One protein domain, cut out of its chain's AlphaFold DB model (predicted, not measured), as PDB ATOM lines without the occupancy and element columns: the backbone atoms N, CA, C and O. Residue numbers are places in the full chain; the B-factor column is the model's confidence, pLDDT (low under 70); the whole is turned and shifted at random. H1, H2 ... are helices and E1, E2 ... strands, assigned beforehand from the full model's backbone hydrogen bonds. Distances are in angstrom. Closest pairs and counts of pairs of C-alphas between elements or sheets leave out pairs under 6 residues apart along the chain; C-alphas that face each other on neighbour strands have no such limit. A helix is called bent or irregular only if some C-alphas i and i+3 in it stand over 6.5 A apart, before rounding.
ATOM      1  N   HIS A 430      22.260  12.494  20.782       50.59
ATOM      2  CA  HIS A 430      21.814  13.751  21.394       50.59
ATOM      3  C   HIS A 430      20.346  14.078  21.133       50.59
ATOM      4  O   HIS A 430      19.794  14.906  21.847       50.59
ATOM      5  N   GLN A 431      19.700  13.458  20.145       51.22
ATOM      6  CA  GLN A 431      18.294  13.731  19.871       51.22
ATOM      7  C   GLN A 431      17.396  13.281  21.031       51.22
ATOM      8  O   GLN A 431      16.632  14.096  21.536       51.22
ATOM      9  N   LEU A 432      17.579  12.056  21.543       60.31
ATOM     10  CA  LEU A 432      16.823  11.555  22.695       60.31
ATOM     11  C   LEU A 432      17.070  12.416  23.941       60.31
ATOM     12  O   LEU A 432      16.136  12.802  24.635       60.31
ATOM     13  N   GLU A 433      18.333  12.759  24.207       64.75
ATOM     14  CA  GLU A 433      18.690  13.610  25.342       64.75
ATOM     15  C   GLU A 433      18.126  15.035  25.201       64.75
ATOM     16  O   GLU A 433      17.624  15.600  26.172       64.75
ATOM     17  N   SER A 434      18.186  15.617  24.001       61.03
ATOM     18  CA  SER A 434      17.661  16.951  23.696       61.03
ATOM     19  C   SER A 434      16.133  17.002  23.775       61.03
ATOM     20  O   SER A 434      15.588  18.008  24.225       61.03
ATOM     21  N   GLU A 435      15.442  15.940  23.363       67.31
ATOM     22  CA  GLU A 435      13.979  15.825  23.421       67.31
ATOM     23  C   GLU A 435      13.488  15.500  24.850       67.31
ATOM     24  O   GLU A 435      12.491  16.055  25.324       67.31
ATOM     25  N   LEU A 436      14.236  14.695  25.616       70.62
ATOM     26  CA  LEU A 436      14.016  14.540  27.061       70.62
ATOM     27  C   LEU A 436      14.214  15.868  27.800       70.62
ATOM     28  O   LEU A 436      13.444  16.184  28.707       70.62
ATOM     29  N   HIS A 437      15.181  16.683  27.364       69.44
ATOM     30  CA  HIS A 437      15.410  18.042  27.867       69.44
ATOM     31  C   HIS A 437      14.215  18.987  27.650       69.44
ATOM     32  O   HIS A 437      14.135  20.036  28.286       69.44
ATOM     33  N   SER A 438      13.291  18.655  26.749       65.38
ATOM     34  CA  SER A 438      12.057  19.413  26.530       65.38
ATOM     35  C   SER A 438      10.815  18.760  27.134       65.38
ATOM     36  O   SER A 438       9.780  19.417  27.228       65.38
ATOM     37  N   THR A 439      10.898  17.506  27.585       71.00
ATOM     38  CA  THR A 439       9.757  16.781  28.158       71.00
ATOM     39  C   THR A 439       9.430  17.315  29.546       71.00
ATOM     40  O   THR A 439      10.229  17.199  30.473       71.00
ATOM     41  N   MET A 440       8.242  17.902  29.695       73.62
ATOM     42  CA  MET A 440       7.813  18.533  30.949       73.62
ATOM     43  C   MET A 440       6.411  18.105  31.396       73.62
ATOM     44  O   MET A 440       6.125  18.109  32.589       73.62
ATOM     45  N   TYR A 441       5.509  17.750  30.477       66.62
ATOM     46  CA  TYR A 441       4.076  17.743  30.784       66.62
ATOM     47  C   TYR A 441       3.640  16.664  31.785       66.62
ATOM     48  O   TYR A 441       2.827  16.943  32.668       66.62
ATOM     49  N   SER A 442       4.167  15.439  31.671       65.25
ATOM     50  CA  SER A 442       3.873  14.354  32.623       65.25
ATOM     51  C   SER A 442       4.221  14.768  34.056       65.25
ATOM     52  O   SER A 442       3.390  14.645  34.957       65.25
ATOM     53  N   ASP A 443       5.397  15.365  34.247       69.62
ATOM     54  CA  ASP A 443       5.851  15.853  35.545       69.62
ATOM     55  C   ASP A 443       5.019  17.018  36.075       69.62
ATOM     56  O   ASP A 443       4.729  17.065  37.276       69.62
ATOM     57  N   LEU A 444       4.611  17.944  35.204       76.50
ATOM     58  CA  LEU A 444       3.748  19.067  35.577       76.50
ATOM     59  C   LEU A 444       2.392  18.576  36.082       76.50
ATOM     60  O   LEU A 444       1.970  18.972  37.167       76.50
ATOM     61  N   SER A 445       1.752  17.660  35.351       72.75
ATOM     62  CA  SER A 445       0.442  17.113  35.712       72.75
ATOM     63  C   SER A 445       0.458  16.383  37.060       72.75
ATOM     64  O   SER A 445      -0.399  16.627  37.919       72.75
ATOM     65  N   THR A 446       1.476  15.550  37.301       76.44
ATOM     66  CA  THR A 446       1.627  14.842  38.580       76.44
ATOM     67  C   THR A 446       1.891  15.808  39.741       76.44
ATOM     68  O   THR A 446       1.272  15.669  40.796       76.44
ATOM     69  N   ASN A 447       2.761  16.814  39.569       81.94
ATOM     70  CA  ASN A 447       3.052  17.794  40.628       81.94
ATOM     71  C   ASN A 447       1.865  18.724  40.916       81.94
ATOM     72  O   ASN A 447       1.591  19.030  42.075       81.94
ATOM     73  N   HIS A 448       1.137  19.138  39.880       81.81
ATOM     74  CA  HIS A 448      -0.084  19.928  40.015       81.81
ATOM     75  C   HIS A 448      -1.151  19.173  40.818       81.81
ATOM     76  O   HIS A 448      -1.701  19.714  41.778       81.81
ATOM     77  N   THR A 449      -1.384  17.899  40.482       81.56
ATOM     78  CA  THR A 449      -2.328  17.035  41.208       81.56
ATOM     79  C   THR A 449      -1.917  16.867  42.671       81.56
ATOM     80  O   THR A 449      -2.748  17.031  43.560       81.56
ATOM     81  N   TYR A 450      -0.631  16.622  42.937       83.12
ATOM     82  CA  TYR A 450      -0.122  16.464  44.301       83.12
ATOM     83  C   TYR A 450      -0.363  17.711  45.170       83.12
ATOM     84  O   TYR A 450      -0.791  17.596  46.318       83.12
ATOM     85  N   ILE A 451      -0.163  18.910  44.612       84.94
ATOM     86  CA  ILE A 451      -0.420  20.177  45.315       84.94
ATOM     87  C   ILE A 451      -1.910  20.415  45.543       84.94
ATOM     88  O   ILE A 451      -2.301  20.828  46.632       84.94
ATOM     89  N   ILE A 452      -2.754  20.110  44.556       84.75
ATOM     90  CA  ILE A 452      -4.214  20.192  44.695       84.75
ATOM     91  C   ILE A 452      -4.718  19.343  45.859       84.75
ATOM     92  O   ILE A 452      -5.617  19.792  46.566       84.75
ATOM     93  N   THR A 453      -4.158  18.143  46.035       83.12
ATOM     94  CA  THR A 453      -4.508  17.224  47.125       83.12
ATOM     95  C   THR A 453      -3.969  17.693  48.478       83.12
ATOM     96  O   THR A 453      -4.589  17.422  49.500       83.12
ATOM     97  N   ALA A 454      -2.841  18.407  48.507       85.31
ATOM     98  CA  ALA A 454      -2.264  18.927  49.744       85.31
ATOM     99  C   ALA A 454      -3.038  20.131  50.314       85.31
ATOM    100  O   ALA A 454      -3.181  20.259  51.531       85.31
ATOM    101  N   LEU A 455      -3.506  21.029  49.439       84.69
ATOM    102  CA  LEU A 455      -4.197  22.264  49.813       84.69
ATOM    103  C   LEU A 455      -5.630  22.002  50.298       84.69
ATOM    104  O   LEU A 455      -6.322  21.123  49.793       84.69
ATOM    105  N   ASN A 456      -6.125  22.846  51.208       80.62
ATOM    106  CA  ASN A 456      -7.548  22.843  51.562       80.62
ATOM    107  C   ASN A 456      -8.442  23.223  50.360       80.62
ATOM    108  O   ASN A 456      -8.007  23.953  49.466       80.62
ATOM    109  N   ASP A 457      -9.716  22.812  50.377       77.38
ATOM    110  CA  ASP A 457     -10.688  23.032  49.289       77.38
ATOM    111  C   ASP A 457     -10.711  24.474  48.747       77.38
ATOM    112  O   ASP A 457     -10.776  24.698  47.536       77.38
ATOM    113  N   SER A 458     -10.645  25.476  49.634       77.31
ATOM    114  CA  SER A 458     -10.715  26.885  49.231       77.31
ATOM    115  C   SER A 458      -9.458  27.347  48.496       77.31
ATOM    116  O   SER A 458      -9.566  28.120  47.542       77.31
ATOM    117  N   LEU A 459      -8.275  26.926  48.946       80.31
ATOM    118  CA  LEU A 459      -7.014  27.253  48.286       80.31
ATOM    119  C   LEU A 459      -6.798  26.412  47.032       80.31
ATOM    120  O   LEU A 459      -6.318  26.948  46.041       80.31
ATOM    121  N   SER A 460      -7.221  25.149  47.041       82.88
ATOM    122  CA  SER A 460      -7.180  24.253  45.886       82.88
ATOM    123  C   SER A 460      -7.969  24.831  44.704       82.88
ATOM    124  O   SER A 460      -7.444  24.940  43.598       82.88
ATOM    125  N   GLU A 461      -9.190  25.330  44.940       82.06
ATOM    126  CA  GLU A 461      -9.981  26.016  43.906       82.06
ATOM    127  C   GLU A 461      -9.340  27.324  43.429       82.06
ATOM    128  O   GLU A 461      -9.341  27.622  42.234       82.06
ATOM    129  N   LYS A 462      -8.750  28.118  44.329       83.31
ATOM    130  CA  LYS A 462      -8.035  29.343  43.932       83.31
ATOM    131  C   LYS A 462      -6.777  29.047  43.122       83.31
ATOM    132  O   LYS A 462      -6.480  29.793  42.198       83.31
ATOM    133  N   PHE A 463      -6.060  27.982  43.463       84.19
ATOM    134  CA  PHE A 463      -4.860  27.548  42.764       84.19
ATOM    135  C   PHE A 463      -5.189  27.051  41.351       84.19
ATOM    136  O   PHE A 463      -4.561  27.511  40.400       84.19
ATOM    137  N   LYS A 464      -6.227  26.213  41.198       82.25
ATOM    138  CA  LYS A 464      -6.744  25.773  39.887       82.25
ATOM    139  C   LYS A 464      -7.171  26.942  39.000       82.25
ATOM    140  O   LYS A 464      -7.008  26.896  37.790       82.25
ATOM    141  N   ASN A 465      -7.722  27.995  39.606       81.44
ATOM    142  CA  ASN A 465      -8.203  29.174  38.890       81.44
ATOM    143  C   ASN A 465      -7.162  30.292  38.723       81.44
ATOM    144  O   ASN A 465      -7.496  31.333  38.155       81.44
ATOM    145  N   ALA A 466      -5.928  30.110  39.201       82.56
ATOM    146  CA  ALA A 466      -4.872  31.092  39.001       82.56
ATOM    147  C   ALA A 466      -4.505  31.177  37.503       82.56
ATOM    148  O   ALA A 466      -4.367  30.127  36.866       82.56
ATOM    149  N   PRO A 467      -4.334  32.387  36.929       80.31
ATOM    150  CA  PRO A 467      -4.020  32.557  35.508       80.31
ATOM    151  C   PRO A 467      -2.793  31.756  35.055       80.31
ATOM    152  O   PRO A 467      -2.804  31.158  33.984       80.31
ATOM    153  N   GLU A 468      -1.757  31.705  35.893       82.81
ATOM    154  CA  GLU A 468      -0.514  30.978  35.631       82.81
ATOM    155  C   GLU A 468      -0.732  29.460  35.585       82.81
ATOM    156  O   GLU A 468      -0.130  28.779  34.761       82.81
ATOM    157  N   THR A 469      -1.604  28.928  36.449       81.12
ATOM    158  CA  THR A 469      -1.947  27.499  36.481       81.12
ATOM    159  C   THR A 469      -2.766  27.112  35.253       81.12
ATOM    160  O   THR A 469      -2.444  26.126  34.596       81.12
ATOM    161  N   LYS A 470      -3.777  27.914  34.894       77.88
ATOM    162  CA  LYS A 470      -4.605  27.681  33.698       77.88
ATOM    163  C   LYS A 470      -3.782  27.684  32.414       77.88
ATOM    164  O   LYS A 470      -3.907  26.765  31.615       77.88
ATOM    165  N   ALA A 471      -2.869  28.646  32.270       74.69
ATOM    166  CA  ALA A 471      -1.993  28.757  31.100       74.69
ATOM    167  C   ALA A 471      -1.080  27.532  30.871       74.69
ATOM    168  O   ALA A 471      -0.547  27.371  29.774       74.69
ATOM    169  N   VAL A 472      -0.869  26.700  31.898       77.25
ATOM    170  CA  VAL A 472      -0.029  25.492  31.838       77.25
ATOM    171  C   VAL A 472      -0.866  24.205  31.795       77.25
ATOM    172  O   VAL A 472      -0.471  23.254  31.124       77.25
ATOM    173  N   MET A 473      -1.993  24.154  32.515       77.25
ATOM    174  CA  MET A 473      -2.734  22.915  32.792       77.25
ATOM    175  C   MET A 473      -4.002  22.701  31.952       77.25
ATOM    176  O   MET A 473      -4.440  21.555  31.842       77.25
ATOM    177  N   ASP A 474      -4.589  23.744  31.354       68.75
ATOM    178  CA  ASP A 474      -5.812  23.621  30.543       68.75
ATOM    179  C   ASP A 474      -5.490  23.077  29.133       68.75
ATOM    180  O   ASP A 474      -5.561  23.799  28.142       68.75
ATOM    181  N   ARG A 475      -5.136  21.784  29.028       57.06
ATOM    182  CA  ARG A 475      -5.017  21.082  27.730       57.06
ATOM    183  C   ARG A 475      -6.365  20.681  27.114       57.06
ATOM    184  O   ARG A 475      -6.451  20.554  25.900       57.06
ATOM    185  N   ASP A 476      -7.413  20.547  27.930       43.19
ATOM    186  CA  ASP A 476      -8.751  20.089  27.506       43.19
ATOM    187  C   ASP A 476      -9.817  21.215  27.534       43.19
ATOM    188  O   ASP A 476     -11.010  20.966  27.387       43.19
ATOM    189  N   GLY A 477      -9.408  22.470  27.759       38.12
ATOM    190  CA  GLY A 477     -10.305  23.577  28.126       38.12
ATOM    191  C   GLY A 477     -10.920  24.398  26.985       38.12
ATOM    192  O   GLY A 477     -11.654  25.342  27.271       38.12
ATOM    193  N   ALA A 478     -10.656  24.082  25.714       35.75
ATOM    194  CA  ALA A 478     -11.145  24.897  24.592       35.75
ATOM    195  C   ALA A 478     -12.674  24.827  24.378       35.75
ATOM    196  O   ALA A 478     -13.231  25.687  23.703       35.75
ATOM    197  N   GLU A 479     -13.376  23.842  24.951       36.62
ATOM    198  CA  GLU A 479     -14.831  23.705  24.766       36.62
ATOM    199  C   GLU A 479     -15.685  24.445  25.817       36.62
ATOM    200  O   GLU A 479     -16.873  24.667  25.578       36.62
ATOM    201  N   GLU A 480     -15.130  24.846  26.972       35.97
ATOM    202  CA  GLU A 480     -15.938  25.379  28.091       35.97
ATOM    203  C   GLU A 480     -15.883  26.912  28.265       35.97
ATOM    204  O   GLU A 480     -16.691  27.479  29.010       35.97
ATOM    205  N   PRO A 488      -4.513  30.656  23.443       51.19
ATOM    206  CA  PRO A 488      -3.854  29.579  22.724       51.19
ATOM    207  C   PRO A 488      -3.224  28.628  23.740       51.19
ATOM    208  O   PRO A 488      -2.521  29.068  24.657       51.19
ATOM    209  N   ASN A 489      -3.482  27.327  23.608       66.88
ATOM    210  CA  ASN A 489      -2.836  26.326  24.443       66.88
ATOM    211  C   ASN A 489      -1.334  26.317  24.118       66.88
ATOM    212  O   ASN A 489      -0.892  25.703  23.147       66.88
ATOM    213  N   LEU A 490      -0.542  27.011  24.940       69.06
ATOM    214  CA  LEU A 490       0.905  27.159  24.761       69.06
ATOM    215  C   LEU A 490       1.633  25.807  24.697       69.06
ATOM    216  O   LEU A 490       2.692  25.720  24.082       69.06
ATOM    217  N   ALA A 491       1.077  24.750  25.301       70.25
ATOM    218  CA  ALA A 491       1.642  23.411  25.206       70.25
ATOM    219  C   ALA A 491       1.423  22.779  23.817       70.25
ATOM    220  O   ALA A 491       2.293  22.043  23.362       70.25
ATOM    221  N   ASP A 492       0.313  23.073  23.135       71.12
ATOM    222  CA  ASP A 492       0.033  22.585  21.769       71.12
ATOM    223  C   ASP A 492       0.761  23.413  20.693       71.12
ATOM    224  O   ASP A 492       0.997  22.952  19.569       71.12
ATOM    225  N   GLU A 493       1.134  24.653  21.027       74.88
ATOM    226  CA  GLU A 493       2.089  25.438  20.240       74.88
ATOM    227  C   GLU A 493       3.510  24.883  20.385       74.88
ATOM    228  O   GLU A 493       4.196  24.674  19.386       74.88
ATOM    229  N   ALA A 494       3.944  24.625  21.624       74.12
ATOM    230  CA  ALA A 494       5.310  24.214  21.934       74.12
ATOM    231  C   ALA A 494       5.627  22.771  21.525       74.12
ATOM    232  O   ALA A 494       6.767  22.498  21.149       74.12
ATOM    233  N   PHE A 495       4.654  21.856  21.590       74.94
ATOM    234  CA  PHE A 495       4.866  20.421  21.388       74.94
ATOM    235  C   PHE A 495       3.969  19.833  20.297       74.94
ATOM    236  O   PHE A 495       2.875  20.318  20.020       74.94
ATOM    237  N   GLU A 496       4.422  18.744  19.680       68.94
ATOM    238  CA  GLU A 496       3.569  17.933  18.812       68.94
ATOM    239  C   GLU A 496       2.566  17.088  19.618       68.94
ATOM    240  O   GLU A 496       2.824  16.689  20.754       68.94
ATOM    241  N   MET A 497       1.404  16.776  19.026       59.22
ATOM    242  CA  MET A 497       0.411  15.906  19.669       59.22
ATOM    243  C   MET A 497       0.966  14.487  19.883       59.22
ATOM    244  O   MET A 497       1.423  13.843  18.935       59.22
ATOM    245  N   ARG A 498       0.790  13.966  21.106       52.75
ATOM    246  CA  ARG A 498       1.273  12.664  21.626       52.75
ATOM    247  C   ARG A 498       0.992  11.413  20.785       52.75
ATOM    248  O   ARG A 498       1.531  10.358  21.076       52.75
ATOM    249  N   HIS A 499       0.118  11.476  19.790       48.28
ATOM    250  CA  HIS A 499      -0.273  10.301  19.001       48.28
ATOM    251  C   HIS A 499       0.443  10.207  17.654       48.28
ATOM    252  O   HIS A 499       0.233   9.232  16.937       48.28
ATOM    253  N   LYS A 500       1.245  11.213  17.275       42.62
ATOM    254  CA  LYS A 500       1.857  11.252  15.942       42.62
ATOM    255  C   LYS A 500       3.261  10.662  15.884       42.62
ATOM    256  O   LYS A 500       3.564  10.061  14.865       42.62
ATOM    257  N   PHE A 501       4.072  10.753  16.941       49.66
ATOM    258  CA  PHE A 501       5.435  10.204  16.976       49.66
ATOM    259  C   PHE A 501       5.878  10.014  18.435       49.66
ATOM    260  O   PHE A 501       6.068  11.003  19.136       49.66
ATOM    261  N   GLY A 510      10.793   0.269  35.036       60.34
ATOM    262  CA  GLY A 510      10.401  -0.671  33.984       60.34
ATOM    263  C   GLY A 510       9.200  -0.211  33.157       60.34
ATOM    264  O   GLY A 510       8.548  -1.036  32.523       60.34
ATOM    265  N   LEU A 511       8.906   1.091  33.180       63.97
ATOM    266  CA  LEU A 511       7.952   1.729  32.281       63.97
ATOM    267  C   LEU A 511       8.718   2.402  31.146       63.97
ATOM    268  O   LEU A 511       9.798   2.956  31.354       63.97
ATOM    269  N   GLU A 512       8.144   2.378  29.956       67.00
ATOM    270  CA  GLU A 512       8.583   3.228  28.861       67.00
ATOM    271  C   GLU A 512       7.960   4.613  29.048       67.00
ATOM    272  O   GLU A 512       6.746   4.746  29.215       67.00
ATOM    273  N   THR A 513       8.793   5.653  29.096       66.56
ATOM    274  CA  THR A 513       8.305   7.035  29.188       66.56
ATOM    275  C   THR A 513       8.230   7.644  27.803       66.56
ATOM    276  O   THR A 513       9.245   7.702  27.121       66.56
ATOM    277  N   TYR A 514       7.053   8.144  27.428       64.88
ATOM    278  CA  TYR A 514       6.852   8.913  26.202       64.88
ATOM    279  C   TYR A 514       7.496  10.296  26.297       64.88
ATOM    280  O   TYR A 514       7.330  10.997  27.298       64.88
ATOM    281  N   ILE A 515       8.199  10.684  25.240       67.31
ATOM    282  CA  ILE A 515       8.953  11.935  25.156       67.31
ATOM    283  C   ILE A 515       8.172  12.914  24.277       67.31
ATOM    284  O   ILE A 515       7.831  12.600  23.137       67.31
ATOM    285  N   ASP A 516       7.875  14.099  24.816       68.88
ATOM    286  CA  ASP A 516       7.163  15.144  24.076       68.88
ATOM    287  C   ASP A 516       8.150  15.851  23.121       68.88
ATOM    288  O   ASP A 516       9.196  16.353  23.542       68.88
ATOM    289  N   ILE A 517       7.811  15.920  21.832       67.94
ATOM    290  CA  ILE A 517       8.670  16.508  20.792       67.94
ATOM    291  C   ILE A 517       8.370  17.996  20.626       67.94
ATOM    292  O   ILE A 517       7.209  18.384  20.487       67.94
ATOM    293  N   VAL A 518       9.417  18.826  20.583       71.62
ATOM    294  CA  VAL A 518       9.297  20.276  20.368       71.62
ATOM    295  C   VAL A 518       8.846  20.583  18.942       71.62
ATOM    296  O   VAL A 518       9.532  20.250  17.979       71.62
ATOM    297  N   ARG A 519       7.716  21.279  18.828       73.25
ATOM    298  CA  ARG A 519       7.171  21.829  17.584       73.25
ATOM    299  C   ARG A 519       7.714  23.230  17.299       73.25
ATOM    300  O   ARG A 519       8.118  23.507  16.173       73.25
ATOM    301  N   ASP A 520       7.712  24.102  18.307       75.19
ATOM    302  CA  ASP A 520       8.156  25.497  18.206       75.19
ATOM    303  C   ASP A 520       9.046  25.865  19.416       75.19
ATOM    304  O   ASP A 520       8.552  25.961  20.547       75.19
ATOM    305  N   PRO A 521      10.362  26.082  19.207       77.75
ATOM    306  CA  PRO A 521      11.291  26.477  20.266       77.75
ATOM    307  C   PRO A 521      10.966  27.816  20.948       77.75
ATOM    308  O   PRO A 521      11.242  27.970  22.139       77.75
ATOM    309  N   GLU A 522      10.386  28.788  20.239       81.94
ATOM    310  CA  GLU A 522      10.003  30.077  20.832       81.94
ATOM    311  C   GLU A 522       8.764  29.920  21.718       81.94
ATOM    312  O   GLU A 522       8.713  30.461  22.828       81.94
ATOM    313  N   ALA A 523       7.783  29.133  21.264       80.12
ATOM    314  CA  ALA A 523       6.626  28.770  22.079       80.12
ATOM    315  C   ALA A 523       7.038  27.960  23.318       80.12
ATOM    316  O   ALA A 523       6.529  28.221  24.411       80.12
ATOM    317  N   LEU A 524       8.015  27.054  23.188       82.69
ATOM    318  CA  LEU A 524       8.591  26.321  24.318       82.69
ATOM    319  C   LEU A 524       9.175  27.268  25.373       82.69
ATOM    320  O   LEU A 524       8.949  27.068  26.566       82.69
ATOM    321  N   GLU A 525       9.890  28.318  24.970       86.88
ATOM    322  CA  GLU A 525      10.454  29.281  25.919       86.88
ATOM    323  C   GLU A 525       9.361  30.110  26.616       86.88
ATOM    324  O   GLU A 525       9.420  30.343  27.828       86.88
ATOM    325  N   ARG A 526       8.296  30.501  25.898       85.19
ATOM    326  CA  ARG A 526       7.111  31.120  26.526       85.19
ATOM    327  C   ARG A 526       6.462  30.176  27.539       85.19
ATOM    328  O   ARG A 526       6.136  30.606  28.649       85.19
ATOM    329  N   TYR A 527       6.318  28.901  27.184       84.00
ATOM    330  CA  TYR A 527       5.739  27.872  28.044       84.00
ATOM    331  C   TYR A 527       6.580  27.648  29.310       84.00
ATOM    332  O   TYR A 527       6.047  27.715  30.417       84.00
ATOM    333  N   LYS A 528       7.909  27.515  29.191       87.88
ATOM    334  CA  LYS A 528       8.845  27.416  30.331       87.88
ATOM    335  C   LYS A 528       8.715  28.590  31.302       87.88
ATOM    336  O   LYS A 528       8.715  28.399  32.518       87.88
ATOM    337  N   ASN A 529       8.552  29.803  30.779       88.00
ATOM    338  CA  ASN A 529       8.338  30.991  31.603       88.00
ATOM    339  C   ASN A 529       7.008  30.943  32.374       88.00
ATOM    340  O   ASN A 529       6.976  31.337  33.540       88.00
ATOM    341  N   GLN A 530       5.925  30.441  31.771       85.94
ATOM    342  CA  GLN A 530       4.653  30.242  32.483       85.94
ATOM    343  C   GLN A 530       4.748  29.133  33.532       85.94
ATOM    344  O   GLN A 530       4.252  29.297  34.643       85.94
ATOM    345  N   VAL A 531       5.468  28.054  33.233       87.19
ATOM    346  CA  VAL A 531       5.731  26.967  34.182       87.19
ATOM    347  C   VAL A 531       6.469  27.474  35.427       87.19
ATOM    348  O   VAL A 531       6.074  27.148  36.545       87.19
ATOM    349  N   ASN A 532       7.485  28.327  35.265       89.31
ATOM    350  CA  ASN A 532       8.171  28.950  36.402       89.31
ATOM    351  C   ASN A 532       7.224  29.820  37.247       89.31
ATOM    352  O   ASN A 532       7.250  29.739  38.474       89.31
ATOM    353  N   LYS A 533       6.334  30.593  36.610       88.50
ATOM    354  CA  LYS A 533       5.319  31.387  37.323       88.50
ATOM    355  C   LYS A 533       4.277  30.518  38.036       88.50
ATOM    356  O   LYS A 533       3.845  30.864  39.135       88.50
ATOM    357  N   MET A 534       3.880  29.388  37.449       87.38
ATOM    358  CA  MET A 534       3.022  28.405  38.116       87.38
ATOM    359  C   MET A 534       3.721  27.856  39.365       87.38
ATOM    360  O   MET A 534       3.102  27.774  40.422       87.38
ATOM    361  N   ALA A 535       5.017  27.554  39.275       89.81
ATOM    362  CA  ALA A 535       5.809  27.095  40.410       89.81
ATOM    363  C   ALA A 535       5.914  28.161  41.522       89.81
ATOM    364  O   ALA A 535       5.759  27.832  42.700       89.81
ATOM    365  N   ASP A 536       6.088  29.442  41.169       89.88
ATOM    366  CA  ASP A 536       6.052  30.560  42.130       89.88
ATOM    367  C   ASP A 536       4.676  30.673  42.807       89.88
ATOM    368  O   ASP A 536       4.568  30.905  44.014       89.88
ATOM    369  N   THR A 537       3.611  30.460  42.034       87.62
ATOM    370  CA  THR A 537       2.243  30.407  42.545       87.62
ATOM    371  C   THR A 537       2.054  29.235  43.512       87.62
ATOM    372  O   THR A 537       1.495  29.446  44.588       87.62
ATOM    373  N   MET A 538       2.559  28.036  43.194       89.19
ATOM    374  CA  MET A 538       2.523  26.874  44.094       89.19
ATOM    375  C   MET A 538       3.193  27.202  45.437       89.19
ATOM    376  O   MET A 538       2.574  27.016  46.484       89.19
ATOM    377  N   ASP A 539       4.409  27.766  45.419       89.31
ATOM    378  CA  ASP A 539       5.141  28.134  46.642       89.31
ATOM    379  C   ASP A 539       4.380  29.165  47.486       89.31
ATOM    380  O   ASP A 539       4.336  29.057  48.714       89.31
ATOM    381  N   ARG A 540       3.731  30.146  46.843       89.12
ATOM    382  CA  ARG A 540       2.887  31.132  47.534       89.12
ATOM    383  C   ARG A 540       1.715  30.465  48.254       89.12
ATOM    384  O   ARG A 540       1.506  30.745  49.430       89.12
ATOM    385  N   PHE A 541       0.973  29.585  47.579       88.00
ATOM    386  CA  PHE A 541      -0.174  28.893  48.180       88.00
ATOM    387  C   PHE A 541       0.245  27.957  49.322       88.00
ATOM    388  O   PHE A 541      -0.411  27.938  50.361       88.00
ATOM    389  N   ILE A 542       1.376  27.257  49.182       86.31
ATOM    390  CA  ILE A 542       1.973  26.461  50.264       86.31
ATOM    391  C   ILE A 542       2.326  27.358  51.462       86.31
ATOM    392  O   ILE A 542       2.013  27.041  52.609       86.31
ATOM    393  N   ALA A 543       2.964  28.506  51.216       85.00
ATOM    394  CA  ALA A 543       3.375  29.425  52.273       85.00
ATOM    395  C   ALA A 543       2.196  30.095  53.004       85.00
ATOM    396  O   ALA A 543       2.369  30.510  54.150       85.00
ATOM    397  N   GLU A 544       1.022  30.205  52.371       83.06
ATOM    398  CA  GLU A 544      -0.191  30.754  52.993       83.06
ATOM    399  C   GLU A 544      -0.793  29.834  54.070       83.06
ATOM    400  O   GLU A 544      -1.330  30.350  55.057       83.06
ATOM    401  N   ASP A 545      -0.685  28.510  53.907       76.44
ATOM    402  CA  ASP A 545      -1.211  27.513  54.855       76.44
ATOM    403  C   ASP A 545      -0.160  27.033  55.871       76.44
ATOM    404  O   ASP A 545      -0.512  26.609  56.972       76.44
ATOM    405  N   ILE A 546       1.139  27.135  55.552       84.56
ATOM    406  CA  ILE A 546       2.204  26.605  56.411       84.56
ATOM    407  C   ILE A 546       2.855  27.702  57.274       84.56
ATOM    408  O   ILE A 546       3.413  28.674  56.748       84.56
ATOM    409  N   PRO A 547       2.890  27.540  58.613       78.50
ATOM    410  CA  PRO A 547       3.539  28.495  59.507       78.50
ATOM    411  C   PRO A 547       5.049  28.606  59.282       78.50
ATOM    412  O   PRO A 547       5.692  27.725  58.726       78.50
ATOM    413  N   ASP A 548       5.641  29.698  59.760       75.88
ATOM    414  CA  ASP A 548       7.073  29.974  59.585       75.88
ATOM    415  C   ASP A 548       7.963  29.465  60.738       75.88
ATOM    416  O   ASP A 548       9.102  29.904  60.907       75.88
ATOM    417  N   ASP A 549       7.442  28.547  61.554       74.38
ATOM    418  CA  ASP A 549       8.190  27.883  62.625       74.38
ATOM    419  C   ASP A 549       9.022  26.697  62.112       74.38
ATOM    420  O   ASP A 549       8.997  26.375  60.935       74.38
ATOM    421  N   GLU A 550       9.794  26.052  62.985       73.75
ATOM    422  CA  GLU A 550      10.762  25.009  62.616       73.75
ATOM    423  C   GLU A 550      10.153  23.836  61.829       73.75
ATOM    424  O   GLU A 550      10.640  23.500  60.751       73.75
ATOM    425  N   ILE A 551       9.038  23.276  62.310       83.56
ATOM    426  CA  ILE A 551       8.317  22.212  61.596       83.56
ATOM    427  C   ILE A 551       7.726  22.750  60.290       83.56
ATOM    428  O   ILE A 551       7.779  22.077  59.266       83.56
ATOM    429  N   GLY A 552       7.208  23.980  60.293       86.12
ATOM    430  CA  GLY A 552       6.684  24.621  59.093       86.12
ATOM    431  C   GLY A 552       7.755  24.880  58.027       86.12
ATOM    432  O   GLY A 552       7.495  24.666  56.849       86.12
ATOM    433  N   GLN A 553       8.984  25.241  58.411       84.81
ATOM    434  CA  GLN A 553      10.119  25.343  57.484       84.81
ATOM    435  C   GLN A 553      10.427  23.990  56.843       84.81
ATOM    436  O   GLN A 553      10.581  23.925  55.628       84.81
ATOM    437  N   LYS A 554      10.448  22.912  57.636       86.75
ATOM    438  CA  LYS A 554      10.650  21.550  57.124       86.75
ATOM    439  C   LYS A 554       9.538  21.129  56.159       86.75
ATOM    440  O   LYS A 554       9.822  20.547  55.120       86.75
ATOM    441  N   MET A 555       8.281  21.469  56.454       92.38
ATOM    442  CA  MET A 555       7.165  21.221  55.534       92.38
ATOM    443  C   MET A 555       7.318  22.018  54.229       92.38
ATOM    444  O   MET A 555       7.168  21.447  53.154       92.38
ATOM    445  N   LYS A 556       7.653  23.316  54.298       91.12
ATOM    446  CA  LYS A 556       7.913  24.146  53.106       91.12
ATOM    447  C   LYS A 556       9.056  23.574  52.270       91.12
ATOM    448  O   LYS A 556       8.935  23.498  51.054       91.12
ATOM    449  N   GLU A 557      10.134  23.136  52.915       91.12
ATOM    450  CA  GLU A 557      11.280  22.508  52.255       91.12
ATOM    451  C   GLU A 557      10.896  21.179  51.587       91.12
ATOM    452  O   GLU A 557      11.285  20.931  50.447       91.12
ATOM    453  N   PHE A 558      10.058  20.365  52.238       92.50
ATOM    454  CA  PHE A 558       9.497  19.154  51.641       92.50
ATOM    455  C   PHE A 558       8.687  19.455  50.374       92.50
ATOM    456  O   PHE A 558       8.960  18.864  49.334       92.50
ATOM    457  N   PHE A 559       7.731  20.389  50.423       91.94
ATOM    458  CA  PHE A 559       6.945  20.755  49.238       91.94
ATOM    459  C   PHE A 559       7.793  21.387  48.134       91.94
ATOM    460  O   PHE A 559       7.547  21.145  46.951       91.94
ATOM    461  N   HIS A 560       8.813  22.156  48.512       91.81
ATOM    462  CA  HIS A 560       9.758  22.724  47.568       91.81
ATOM    463  C   HIS A 560      10.467  21.617  46.778       91.81
ATOM    464  O   HIS A 560      10.301  21.522  45.565       91.81
ATOM    465  N   TYR A 561      11.165  20.699  47.447       91.06
ATOM    466  CA  TYR A 561      11.936  19.655  46.760       91.06
ATOM    467  C   TYR A 561      11.088  18.522  46.171       91.06
ATOM    468  O   TYR A 561      11.492  17.900  45.185       91.06
ATOM    469  N   ASN A 562       9.911  18.249  46.738       88.06
ATOM    470  CA  ASN A 562       9.023  17.185  46.269       88.06
ATOM    471  C   ASN A 562       7.994  17.655  45.220       88.06
ATOM    472  O   ASN A 562       7.302  16.819  44.638       88.06
ATOM    473  N   SER A 563       7.869  18.964  44.962       88.38
ATOM    474  CA  SER A 563       6.926  19.506  43.971       88.38
ATOM    475  C   SER A 563       7.464  20.711  43.201       88.38
ATOM    476  O   SER A 563       7.710  20.599  42.002       88.38
ATOM    477  N   THR A 564       7.640  21.870  43.839       90.19
ATOM    478  CA  THR A 564       7.849  23.131  43.100       90.19
ATOM    479  C   THR A 564       9.230  23.233  42.445       90.19
ATOM    480  O   THR A 564       9.342  23.743  41.330       90.19
ATOM    481  N   GLU A 565      10.283  22.696  43.060       91.06
ATOM    482  CA  GLU A 565      11.619  22.632  42.456       91.06
ATOM    483  C   GLU A 565      11.681  21.601  41.328       91.06
ATOM    484  O   GLU A 565      12.345  21.839  40.327       91.06
ATOM    485  N   LYS A 566      10.917  20.502  41.406       88.50
ATOM    486  CA  LYS A 566      10.795  19.546  40.287       88.50
ATOM    487  C   LYS A 566      10.204  20.215  39.047       88.50
ATOM    488  O   LYS A 566      10.694  20.014  37.941       88.50
ATOM    489  N   VAL A 567       9.193  21.066  39.240       88.75
ATOM    490  CA  VAL A 567       8.591  21.880  38.169       88.75
ATOM    491  C   VAL A 567       9.613  22.855  37.567       88.75
ATOM    492  O   VAL A 567       9.710  22.971  36.344       88.75
ATOM    493  N   ARG A 568      10.423  23.519  38.401       90.75
ATOM    494  CA  ARG A 568      11.483  24.432  37.933       90.75
ATOM    495  C   ARG A 568      12.611  23.709  37.214       90.75
ATOM    496  O   ARG A 568      13.067  24.177  36.172       90.75
ATOM    497  N   ARG A 569      13.048  22.561  37.731       89.81
ATOM    498  CA  ARG A 569      14.024  21.691  37.070       89.81
ATOM    499  C   ARG A 569      13.504  21.241  35.710       89.81
ATOM    500  O   ARG A 569      14.222  21.415  34.731       89.81
ATOM    501  N   ALA A 570      12.245  20.811  35.608       86.94
ATOM    502  CA  ALA A 570      11.621  20.494  34.324       86.94
ATOM    503  C   ALA A 570      11.655  21.689  33.350       86.94
ATOM    504  O   ALA A 570      12.040  21.515  32.200       86.94
ATOM    505  N   ALA A 571      11.376  22.918  33.805       87.19
ATOM    506  CA  ALA A 571      11.483  24.120  32.963       87.19
ATOM    507  C   ALA A 571      12.916  24.416  32.480       87.19
ATOM    508  O   ALA A 571      13.105  24.903  31.365       87.19
ATOM    509  N   LYS A 572      13.932  24.066  33.277       87.69
ATOM    510  CA  LYS A 572      15.353  24.098  32.876       87.69
ATOM    511  C   LYS A 572      15.755  22.925  31.966       87.69
ATOM    512  O   LYS A 572      16.863  22.917  31.440       87.69
ATOM    513  N   GLY A 573      14.862  21.958  31.772       85.62
ATOM    514  CA  GLY A 573      15.065  20.745  30.988       85.62
ATOM    515  C   GLY A 573      15.562  19.535  31.776       85.62
ATOM    516  O   GLY A 573      16.002  18.563  31.186       85.62
ATOM    517  N   TYR A 574      15.504  19.569  33.100       89.00
ATOM    518  CA  TYR A 574      15.903  18.477  33.989       89.00
ATOM    519  C   TYR A 574      14.668  17.857  34.652       89.00
ATOM    520  O   TYR A 574      14.528  17.870  35.875       89.00
ATOM    521  N   SER A 575      13.729  17.378  33.834       86.12
ATOM    522  CA  SER A 575      12.542  16.647  34.295       86.12
ATOM    523  C   SER A 575      12.932  15.377  35.059       86.12
ATOM    524  O   SER A 575      14.053  14.888  34.927       86.12
ATOM    525  N   GLU A 576      12.037  14.813  35.867       84.31
ATOM    526  CA  GLU A 576      12.347  13.600  36.635       84.31
ATOM    527  C   GLU A 576      12.631  12.421  35.694       84.31
ATOM    528  O   GLU A 576      13.520  11.622  35.973       84.31
ATOM    529  N   SER A 577      11.964  12.368  34.536       82.12
ATOM    530  CA  SER A 577      12.266  11.402  33.474       82.12
ATOM    531  C   SER A 577      13.658  11.601  32.869       82.12
ATOM    532  O   SER A 577      14.359  10.618  32.645       82.12
ATOM    533  N   TYR A 578      14.096  12.846  32.638       85.75
ATOM    534  CA  TYR A 578      15.470  13.129  32.196       85.75
ATOM    535  C   TYR A 578      16.493  12.738  33.269       85.75
ATOM    536  O   TYR A 578      17.528  12.143  32.972       85.75
ATOM    537  N   MET A 579      16.208  13.062  34.530       89.44
ATOM    538  CA  MET A 579      17.088  12.744  35.652       89.44
ATOM    539  C   MET A 579      17.231  11.231  35.822       89.44
ATOM    540  O   MET A 579      18.350  10.744  35.956       89.44
ATOM    541  N   ASP A 580      16.128  10.488  35.730       87.75
ATOM    542  CA  ASP A 580      16.139   9.027  35.720       87.75
ATOM    543  C   ASP A 580      16.860   8.475  34.491       87.75
ATOM    544  O   ASP A 580      17.672   7.574  34.625       87.75
ATOM    545  N   TYR A 581      16.664   9.049  33.300       85.69
ATOM    546  CA  TYR A 581      17.447   8.675  32.121       85.69
ATOM    547  C   TYR A 581      18.951   8.805  32.391       85.69
ATOM    548  O   TYR A 581      19.689   7.875  32.084       85.69
ATOM    549  N   LYS A 582      19.405   9.903  33.011       87.56
ATOM    550  CA  LYS A 582      20.823  10.125  33.339       87.56
ATOM    551  C   LYS A 582      21.353   9.214  34.436       87.56
ATOM    552  O   LYS A 582      22.529   8.861  34.417       87.56
ATOM    553  N   SER A 583      20.541   8.882  35.430       90.56
ATOM    554  CA  SER A 583      20.929   7.934  36.465       90.56
ATOM    555  C   SER A 583      19.712   7.414  37.222       90.56
ATOM    556  O   SER A 583      18.916   8.219  37.717       90.56
TER     557      SER A 583
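What this domain is: This is residues 430 to 480, 488 to 501 and 510 to 583 of the 1156 residues of an uncharacterized protein of Lachnospiraceae bacterium (UniProt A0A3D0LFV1). A long helix, H6, makes the core, and the bent helix H7 folds back along it to make a long helical hairpin; H2 packs on arm H7b and runs the same way as H6, at a shallow tilt of 14 degrees to it. The short helices H3, H4 and H5 pack one after another along H6, while H1, H8 and the strand E1 lie away from the hairpin's turn. The 139 printed residues hold eight named helices and one strand, in the order H1 H2 H3 H4 H5 E1 H6 H7 H8; the class is mostly helix, and the helix packing is mostly aligned. The whole is compact, with a radius of gyration of the C-alphas of 15.6 A and spans of 47 by 41 by 27 A.

Where its parts are: H6, residues 521 to 545, is 36.8 A long, from C-alpha 521 at (11.291, 26.477, 20.266) to C-alpha 545 at (-1.211, 27.513, 54.855). H7, residues 550 to 572, was assigned as one helix by its hydrogen bonds but is bent: C-alphas 562 and 565 are 7.1 A apart. Its arms are H7a, residues 550 to 562, 18.2 A, and H7b, residues 565 to 572, 10.4 A. H2, residues 441 to 454, is 20.0 A long. The shorter elements are H1, residues 430 to 436, H3, 457 to 464, H4, 467 to 473, H5, 490 to 494, E1, 512 to 515, and H8, 576 to 582, which ends at C-alpha 582 at (20.823, 10.125, 33.339).

How they stand to each other: H6 is the hub. It touches H7b at a shallow tilt of 15 degrees, opposite ways, with the closest C-alphas, Lys 528 and Ala 571, 5.0 A apart. H6 and H7a form a hairpin, closest at C-alphas Ile 542 and Lys 556, 7.0 A. H7a and H7b stand at 36 degrees, only just a steep tilt. H4 touches H6 at a steep tilt of 65 degrees, closest at C-alphas Glu 468 and Met 534, 5.0 A. H5 touches H6, closest at C-alphas Ala 494 and Leu 524, 4.6 A. H3 touches H6 with C-alphas Leu 459 and Phe 541 closest, 7.0 A, and forms a hairpin with H2. H2 touches H7b, closest at C-alphas Leu 444 and Val 567, 6.2 A. H1 and H8 only just touch, with 3 pairs of C-alphas within 8 A, the closest being Leu 436 and Tyr 578, 5.5 A. E1 pairs with no named strand. Every O i to N i+4 pair is within hydrogen-bond range in H1, H2, H3, H5, H7a, H7b and H8; H4 has 2 of 3 and H6 20 of 21.

The domain as a whole: The two C-alphas farthest apart, Lys 500 and Asp 549, are 50.0 A apart. Residues 481 to 487 and 502 to 509 are not printed, with gaps between C-alphas of 13.9 A and 20.8 A. The links printed whole are tight. Mean pLDDT of the printed part is 77.1; 35 residues are under 70, among them 474 to 480 and 510 to 517.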